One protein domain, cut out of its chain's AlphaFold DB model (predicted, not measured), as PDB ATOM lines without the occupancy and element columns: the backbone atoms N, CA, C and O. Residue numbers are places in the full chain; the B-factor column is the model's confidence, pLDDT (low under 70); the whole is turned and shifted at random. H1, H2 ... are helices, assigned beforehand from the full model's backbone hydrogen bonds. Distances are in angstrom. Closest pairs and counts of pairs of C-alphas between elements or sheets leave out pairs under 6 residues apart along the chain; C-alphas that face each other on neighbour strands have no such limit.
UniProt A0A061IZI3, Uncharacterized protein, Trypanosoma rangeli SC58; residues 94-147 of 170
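AT A GLANCE: This is residues 94 to 147 of the 170 residues of an uncharacterized protein of Trypanosoma rangeli SC58 (UniProt A0A061IZI3). A short helix, H1, leads into H2, and H2 and the long helix H3 make an open V, joined at its narrow end by the loop of residues 117 to 121. H1 sits at the open end of H2 and is turned across it, while residues 134 to 147, mostly the last part of H3, stick out as a free arm. The printed part has 54 residues with three named helices, in the order H1, H2, H3, and no named strand; the class is all helix. The whole is loose, with a radius of gyration of the C-alphas of 13.4 A and spans of 41 by 28 by 16 A.

IN THESE COORDINATES: Find C-alpha 94 at (-48.839, -25.763, 35.186); there H1 begins, residues 94 to 99. Go on to C-alpha 102 at (-43.475, -27.571, 27.336), where H2 starts, residues 102 to 116, 20.8 A from first to last C-alpha. H3, residues 122 to 146, measures 35.9 A and ends at C-alpha 146, (-47.626, -14.651, 4.940).

HOW THE PARTS SIT: Look first at Ala 97 and Pro 103, whose C-alphas, 7.0 A apart, are the closest of H1 and H2. These two helices are close but not clearly touching, and about perpendicular at 75 degrees. H2 and H3 are also close but not clearly touching; their closest C-alphas are those of Met 109 and Trp 129, 7.4 A apart. They run opposite ways at a steep tilt of 56 degrees. H1 and H3 are apart. In H1, H2 and H3 every O i to N i+4 pair is within hydrogen-bond range.

THE WHOLE: The two C-alphas farthest apart, those of Asp 120 and Gln 147, are 41.6 A from each other. The printed part has no cut, and both links, H1 to H2 and H2 to H3, are tight. The mean pLDDT of the printed part is 94.0; look at residue 147 for the one value under 70.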
ATOM      1  N   VAL A  94     -48.251 -24.642  35.923       90.69
ATOM      2  CA  VAL A  94     -48.839 -25.763  35.186       90.69
ATOM      3  C   VAL A  94     -49.597 -25.244  33.968       90.69
ATOM      4  O   VAL A  94     -49.361 -25.704  32.850       90.69
ATOM      5  N   SER A  95     -50.433 -24.224  34.154       92.75
ATOM      6  CA  SER A  95     -51.147 -23.553  33.066       92.75
ATOM      7  C   SER A  95     -50.200 -22.978  32.003       92.75
ATOM      8  O   SER A  95     -50.446 -23.143  30.807       92.75
ATOM      9  N   TYR A  96     -49.080 -22.365  32.404       92.69
ATOM     10  CA  TYR A  96     -48.045 -21.908  31.468       92.69
ATOM     11  C   TYR A  96     -47.422 -23.077  30.693       92.69
ATOM     12  O   TYR A  96     -47.325 -23.029  29.464       92.69
ATOM     13  N   ALA A  97     -47.043 -24.151  31.388       93.94
ATOM     14  CA  ALA A  97     -46.422 -25.315  30.769       93.94
ATOM     15  C   ALA A  97     -47.340 -25.990  29.741       93.94
ATOM     16  O   ALA A  97     -46.883 -26.351  28.654       93.94
ATOM     17  N   VAL A  98     -48.634 -26.107  30.052       93.00
ATOM     18  CA  VAL A  98     -49.647 -26.649  29.136       93.00
ATOM     19  C   VAL A  98     -49.856 -25.712  27.948       93.00
ATOM     20  O   VAL A  98     -49.760 -26.156  26.804       93.00
ATOM     21  N   LYS A  99     -50.056 -24.409  28.191       92.19
ATOM     22  CA  LYS A  99     -50.270 -23.403  27.136       92.19
ATOM     23  C   LYS A  99     -49.133 -23.377  26.115       92.19
ATOM     24  O   LYS A  99     -49.377 -23.238  24.918       92.19
ATOM     25  N   HIS A 100     -47.894 -23.517  26.579       91.56
ATOM     26  CA  HIS A 100     -46.707 -23.495  25.726       91.56
ATOM     27  C   HIS A 100     -46.237 -24.887  25.282       91.56
ATOM     28  O   HIS A 100     -45.203 -24.997  24.618       91.56
ATOM     29  N   GLN A 101     -47.003 -25.937  25.602       94.31
ATOM     30  CA  GLN A 101     -46.703 -27.329  25.262       94.31
ATOM     31  C   GLN A 101     -45.280 -27.742  25.672       94.31
ATOM     32  O   GLN A 101     -44.600 -28.475  24.951       94.31
ATOM     33  N   LEU A 102     -44.811 -27.259  26.827       95.19
ATOM     34  CA  LEU A 102     -43.475 -27.571  27.336       95.19
ATOM     35  C   LEU A 102     -43.247 -29.079  27.518       95.19
ATOM     36  O   LEU A 102     -42.159 -29.530  27.167       95.19
ATOM     37  N   PRO A 103     -44.229 -29.886  27.978       96.00
ATOM     38  CA  PRO A 103     -44.044 -31.332  28.058       96.00
ATOM     39  C   PRO A 103     -43.710 -31.969  26.703       96.00
ATOM     40  O   PRO A 103     -42.788 -32.774  26.625       96.00
ATOM     41  N   ASN A 104     -44.398 -31.557  25.632       96.12
ATOM     42  CA  ASN A 104     -44.126 -32.056  24.281       96.12
ATOM     43  C   ASN A 104     -42.735 -31.612  23.812       96.12
ATOM     44  O   ASN A 104     -41.964 -32.427  23.328       96.12
ATOM     45  N   LEU A 105     -42.381 -30.342  24.043       96.19
ATOM     46  CA  LEU A 105     -41.066 -29.804  23.685       96.19
ATOM     47  C   LEU A 105     -39.919 -30.575  24.357       96.19
ATOM     48  O   LEU A 105     -38.913 -30.865  23.720       96.19
ATOM     49  N   VAL A 106     -40.066 -30.907  25.640       96.88
ATOM     50  CA  VAL A 106     -39.064 -31.694  26.372       96.88
ATOM     51  C   VAL A 106     -39.045 -33.145  25.885       96.88
ATOM     52  O   VAL A 106     -37.963 -33.713  25.769       96.88
ATOM     53  N   SER A 107     -40.202 -33.731  25.559       97.81
ATOM     54  CA  SER A 107     -40.276 -35.073  24.963       97.81
ATOM     55  C   SER A 107     -39.494 -35.140  23.650       97.81
ATOM     56  O   SER A 107     -38.607 -35.979  23.520       97.81
ATOM     57  N   ASP A 108     -39.739 -34.201  22.731       97.75
ATOM     58  CA  ASP A 108     -39.046 -34.120  21.440       97.75
ATOM     59  C   ASP A 108     -37.526 -33.970  21.630       97.75
ATOM     60  O   ASP A 108     -36.727 -34.596  20.932       97.75
ATOM     61  N   MET A 109     -37.110 -33.160  22.612       98.19
ATOM     62  CA  MET A 109     -35.697 -32.984  22.952       98.19
ATOM     63  C   MET A 109     -35.064 -34.291  23.429       98.19
ATOM     64  O   MET A 109     -33.955 -34.615  23.016       98.19
ATOM     65  N   ILE A 110     -35.745 -35.028  24.311       97.88
ATOM     66  CA  ILE A 110     -35.252 -36.305  24.839       97.88
ATOM     67  C   ILE A 110     -35.149 -37.334  23.711       97.88
ATOM     68  O   ILE A 110     -34.140 -38.028  23.620       97.88
ATOM     69  N   GLU A 111     -36.148 -37.414  22.831       98.25
ATOM     70  CA  GLU A 111     -36.115 -38.304  21.667       98.25
ATOM     71  C   GLU A 111     -34.918 -37.999  20.757       98.25
ATOM     72  O   GLU A 111     -34.162 -38.906  20.391       98.25
ATOM     73  N   ASP A 112     -34.681 -36.722  20.452       98.06
ATOM     74  CA  ASP A 112     -33.540 -36.297  19.643       98.06
ATOM     75  C   ASP A 112     -32.199 -36.519  20.361       98.06
ATOM     76  O   ASP A 112     -31.223 -36.915  19.722       98.06
ATOM     77  N   LEU A 113     -32.143 -36.333  21.684       97.88
ATOM     78  CA  LEU A 113     -30.946 -36.580  22.491       97.88
ATOM     79  C   LEU A 113     -30.569 -38.066  22.464       97.88
ATOM     80  O   LEU A 113     -29.403 -38.415  22.279       97.88
ATOM     81  N   LEU A 114     -31.562 -38.946  22.606       97.56
ATOM     82  CA  LEU A 114     -31.375 -40.396  22.554       97.56
ATOM     83  C   LEU A 114     -30.995 -40.887  21.153       97.56
ATOM     84  O   LEU A 114     -30.293 -41.898  21.036       97.56
ATOM     85  N   ARG A 115     -31.441 -40.180  20.107       97.81
ATOM     86  CA  ARG A 115     -31.093 -40.465  18.711       97.81
ATOM     87  C   ARG A 115     -29.675 -40.014  18.364       97.81
ATOM     88  O   ARG A 115     -28.942 -40.777  17.745       97.81
ATOM     89  N   GLU A 116     -29.310 -38.783  18.714       97.25
ATOM     90  CA  GLU A 116     -28.042 -38.164  18.302       97.25
ATOM     91  C   GLU A 116     -26.867 -38.524  19.224       97.25
ATOM     92  O   GLU A 116     -25.732 -38.503  18.760       97.25
ATOM     93  N   ARG A 117     -27.130 -38.883  20.490       96.44
ATOM     94  CA  ARG A 117     -26.134 -39.324  21.491       96.44
ATOM     95  C   ARG A 117     -24.846 -38.480  21.509       96.44
ATOM     96  O   ARG A 117     -23.768 -39.012  21.254       96.44
ATOM     97  N   PRO A 118     -24.929 -37.173  21.806       96.19
ATOM     98  CA  PRO A 118     -23.738 -36.331  21.903       96.19
ATOM     99  C   PRO A 118     -22.781 -36.846  22.994       96.19
ATOM    100  O   PRO A 118     -23.202 -37.039  24.133       96.19
ATOM    101  N   GLU A 119     -21.507 -37.053  22.645       94.38
ATOM    102  CA  GLU A 119     -20.503 -37.662  23.540       94.38
ATOM    103  C   GLU A 119     -19.821 -36.642  24.468       94.38
ATOM    104  O   GLU A 119     -19.660 -36.911  25.656       94.38
ATOM    105  N   ASP A 120     -19.477 -35.453  23.956       92.12
ATOM    106  CA  ASP A 120     -18.560 -34.540  24.662       92.12
ATOM    107  C   ASP A 120     -19.220 -33.309  25.304       92.12
ATOM    108  O   ASP A 120     -18.754 -32.815  26.328       92.12
ATOM    109  N   ASP A 121     -20.283 -32.762  24.704       95.62
ATOM    110  CA  ASP A 121     -20.876 -31.486  25.142       95.62
ATOM    111  C   ASP A 121     -22.401 -31.489  24.965       95.62
ATOM    112  O   ASP A 121     -22.962 -30.944  24.001       95.62
ATOM    113  N   VAL A 122     -23.066 -32.162  25.907       97.12
ATOM    114  CA  VAL A 122     -24.529 -32.288  25.959       97.12
ATOM    115  C   VAL A 122     -25.183 -30.921  26.149       97.12
ATOM    116  O   VAL A 122     -26.166 -30.623  25.476       97.12
ATOM    117  N   ASP A 123     -24.618 -30.047  26.981       97.62
ATOM    118  CA  ASP A 123     -25.187 -28.724  27.248       97.62
ATOM    119  C   ASP A 123     -25.193 -27.856  25.986       97.62
ATOM    120  O   ASP A 123     -26.228 -27.312  25.588       97.62
ATOM    121  N   ARG A 124     -24.062 -27.779  25.269       97.75
ATOM    122  CA  ARG A 124     -24.001 -27.077  23.979       97.75
ATOM    123  C   ARG A 124     -24.902 -27.727  22.942       97.75
ATOM    124  O   ARG A 124     -25.411 -27.034  22.055       97.75
ATOM    125  N   TRP A 125     -25.065 -29.047  22.981       98.25
ATOM    126  CA  TRP A 125     -26.025 -29.729  22.121       98.25
ATOM    127  C   TRP A 125     -27.457 -29.268  22.430       98.25
ATOM    128  O   TRP A 125     -28.143 -28.837  21.505       98.25
ATOM    129  N   ILE A 126     -27.860 -29.222  23.704       98.00
ATOM    130  CA  ILE A 126     -29.186 -28.765  24.150       98.00
ATOM    131  C   ILE A 126     -29.444 -27.323  23.694       98.00
ATOM    132  O   ILE A 126     -30.472 -27.046  23.074       98.00
ATOM    133  N   PHE A 127     -28.501 -26.397  23.908       98.00
ATOM    134  CA  PHE A 127     -28.663 -25.006  23.460       98.00
ATOM    135  C   PHE A 127     -28.834 -24.893  21.942       98.00
ATOM    136  O   PHE A 127     -29.697 -24.154  21.458       98.00
ATOM    137  N   ARG A 128     -28.037 -25.642  21.169       97.88
ATOM    138  CA  ARG A 128     -28.170 -25.686  19.704       97.88
ATOM    139  C   ARG A 128     -29.499 -26.304  19.281       97.88
ATOM    140  O   ARG A 128     -30.106 -25.825  18.325       97.88
ATOM    141  N   TRP A 129     -29.956 -27.338  19.978       98.12
ATOM    142  CA  TRP A 129     -31.243 -27.972  19.735       98.12
ATOM    143  C   TRP A 129     -32.395 -26.982  19.937       98.12
ATOM    144  O   TRP A 129     -33.162 -26.748  19.001       98.12
ATOM    145  N   PHE A 130     -32.444 -26.296  21.084       97.75
ATOM    146  CA  PHE A 130     -33.473 -25.289  21.358       97.75
ATOM    147  C   PHE A 130     -33.459 -24.155  20.337       97.75
ATOM    148  O   PHE A 130     -34.520 -23.755  19.859       97.75
ATOM    149  N   LYS A 131     -32.271 -23.671  19.949       97.62
ATOM    150  CA  LYS A 131     -32.136 -22.647  18.908       97.62
ATOM    151  C   LYS A 131     -32.770 -23.100  17.585       97.62
ATOM    152  O   LYS A 131     -33.590 -22.371  17.033       97.62
ATOM    153  N   ARG A 132     -32.464 -24.321  17.120       97.25
ATOM    154  CA  ARG A 132     -33.040 -24.892  15.885       97.25
ATOM    155  C   ARG A 132     -34.567 -25.004  15.953       97.25
ATOM    156  O   ARG A 132     -35.254 -24.661  14.993       97.25
ATOM    157  N   VAL A 133     -35.105 -25.492  17.071       96.56
ATOM    158  CA  VAL A 133     -36.559 -25.656  17.250       96.56
ATOM    159  C   VAL A 133     -37.268 -24.306  17.314       96.56
ATOM    160  O   VAL A 133     -38.324 -24.136  16.704       96.56
ATOM    161  N   TYR A 134     -36.677 -23.327  17.999       94.25
ATOM    162  CA  TYR A 134     -37.200 -21.967  18.060       94.25
ATOM    163  C   TYR A 134     -37.269 -21.320  16.671       94.25
ATOM    164  O   TYR A 134     -38.319 -20.810  16.283       94.25
ATOM    165  N   GLU A 135     -36.182 -21.391  15.897       96.12
ATOM    166  CA  GLU A 135     -36.123 -20.861  14.530       96.12
ATOM    167  C   GLU A 135     -37.168 -21.522  13.620       96.12
ATOM    168  O   GLU A 135     -37.856 -20.830  12.868       96.12
ATOM    169  N   ARG A 136     -37.362 -22.844  13.738       94.88
ATOM    170  CA  ARG A 136     -38.396 -23.576  12.989       94.88
ATOM    171  C   ARG A 136     -39.804 -23.077  13.322       94.88
ATOM    172  O   ARG A 136     -40.560 -22.762  12.407       94.88
ATOM    173  N   ARG A 137     -40.139 -22.944  14.611       91.69
ATOM    174  CA  ARG A 137     -41.451 -22.433  15.049       91.69
ATOM    175  C   ARG A 137     -41.684 -20.990  14.598       91.69
ATOM    176  O   ARG A 137     -42.786 -20.650  14.181       91.69
ATOM    177  N   GLN A 138     -40.656 -20.143  14.645       91.19
ATOM    178  CA  GLN A 138     -40.738 -18.771  14.135       91.19
ATOM    179  C   GLN A 138     -40.995 -18.741  12.626       91.19
ATOM    180  O   GLN A 138     -41.864 -18.001  12.166       91.19
ATOM    181  N   ALA A 139     -40.298 -19.580  11.857       93.19
ATOM    182  CA  ALA A 139     -40.528 -19.701  10.424       93.19
ATOM    183  C   ALA A 139     -41.950 -20.201  10.113       93.19
ATOM    184  O   ALA A 139     -42.604 -19.669   9.220       93.19
ATOM    185  N   GLU A 140     -42.464 -21.181  10.858       91.69
ATOM    186  CA  GLU A 140     -43.844 -21.669  10.714       91.69
ATOM    187  C   GLU A 140     -44.877 -20.573  10.999       91.69
ATOM    188  O   GLU A 140     -45.790 -20.371  10.197       91.69
ATOM    189  N   LEU A 141     -44.700 -19.806  12.078       89.94
ATOM    190  CA  LEU A 141     -45.567 -18.668  12.398       89.94
ATOM    191  C   LEU A 141     -45.539 -17.604  11.296       89.94
ATOM    192  O   LEU A 141     -46.589 -17.128  10.869       89.94
ATOM    193  N   GLN A 142     -44.356 -17.265  10.780       89.75
ATOM    194  CA  GLN A 142     -44.233 -16.323   9.666       89.75
ATOM    195  C   GLN A 142     -44.902 -16.847   8.392       89.75
ATOM    196  O   GLN A 142     -45.555 -16.074   7.691       89.75
ATOM    197  N   ARG A 143     -44.802 -18.149   8.097       87.56
ATOM    198  CA  ARG A 143     -45.492 -18.771   6.954       87.56
ATOM    199  C   ARG A 143     -47.007 -18.703   7.099       87.56
ATOM    200  O   ARG A 143     -47.675 -18.390   6.123       87.56
ATOM    201  N   LEU A 144     -47.547 -18.931   8.296       85.31
ATOM    202  CA  LEU A 144     -48.986 -18.803   8.552       85.31
ATOM    203  C   LEU A 144     -49.490 -17.364   8.370       85.31
ATOM    204  O   LEU A 144     -50.608 -17.166   7.903       85.31
ATOM    205  N   LEU A 145     -48.670 -16.367   8.706       81.38
ATOM    206  CA  LEU A 145     -49.008 -14.951   8.523       81.38
ATOM    207  C   LEU A 145     -48.871 -14.482   7.069       81.38
ATOM    208  O   LEU A 145     -49.612 -13.607   6.633       81.38
ATOM    209  N   THR A 146     -47.917 -15.044   6.327       78.44
ATOM    210  CA  THR A 146     -47.626 -14.651   4.940       78.44
ATOM    211  C   THR A 146     -48.380 -15.467   3.903       78.44
ATOM    212  O   THR A 146     -48.380 -15.076   2.739       78.44
ATOM    213  N   GLN A 147     -49.041 -16.568   4.279       64.56
ATOM    214  CA  GLN A 147     -49.891 -17.294   3.346       64.56
ATOM    215  C   GLN A 147     -51.137 -16.441   3.058       64.56
ATOM    216  O   GLN A 147     -51.974 -16.262   3.948       64.56
TER     217      GLN A 147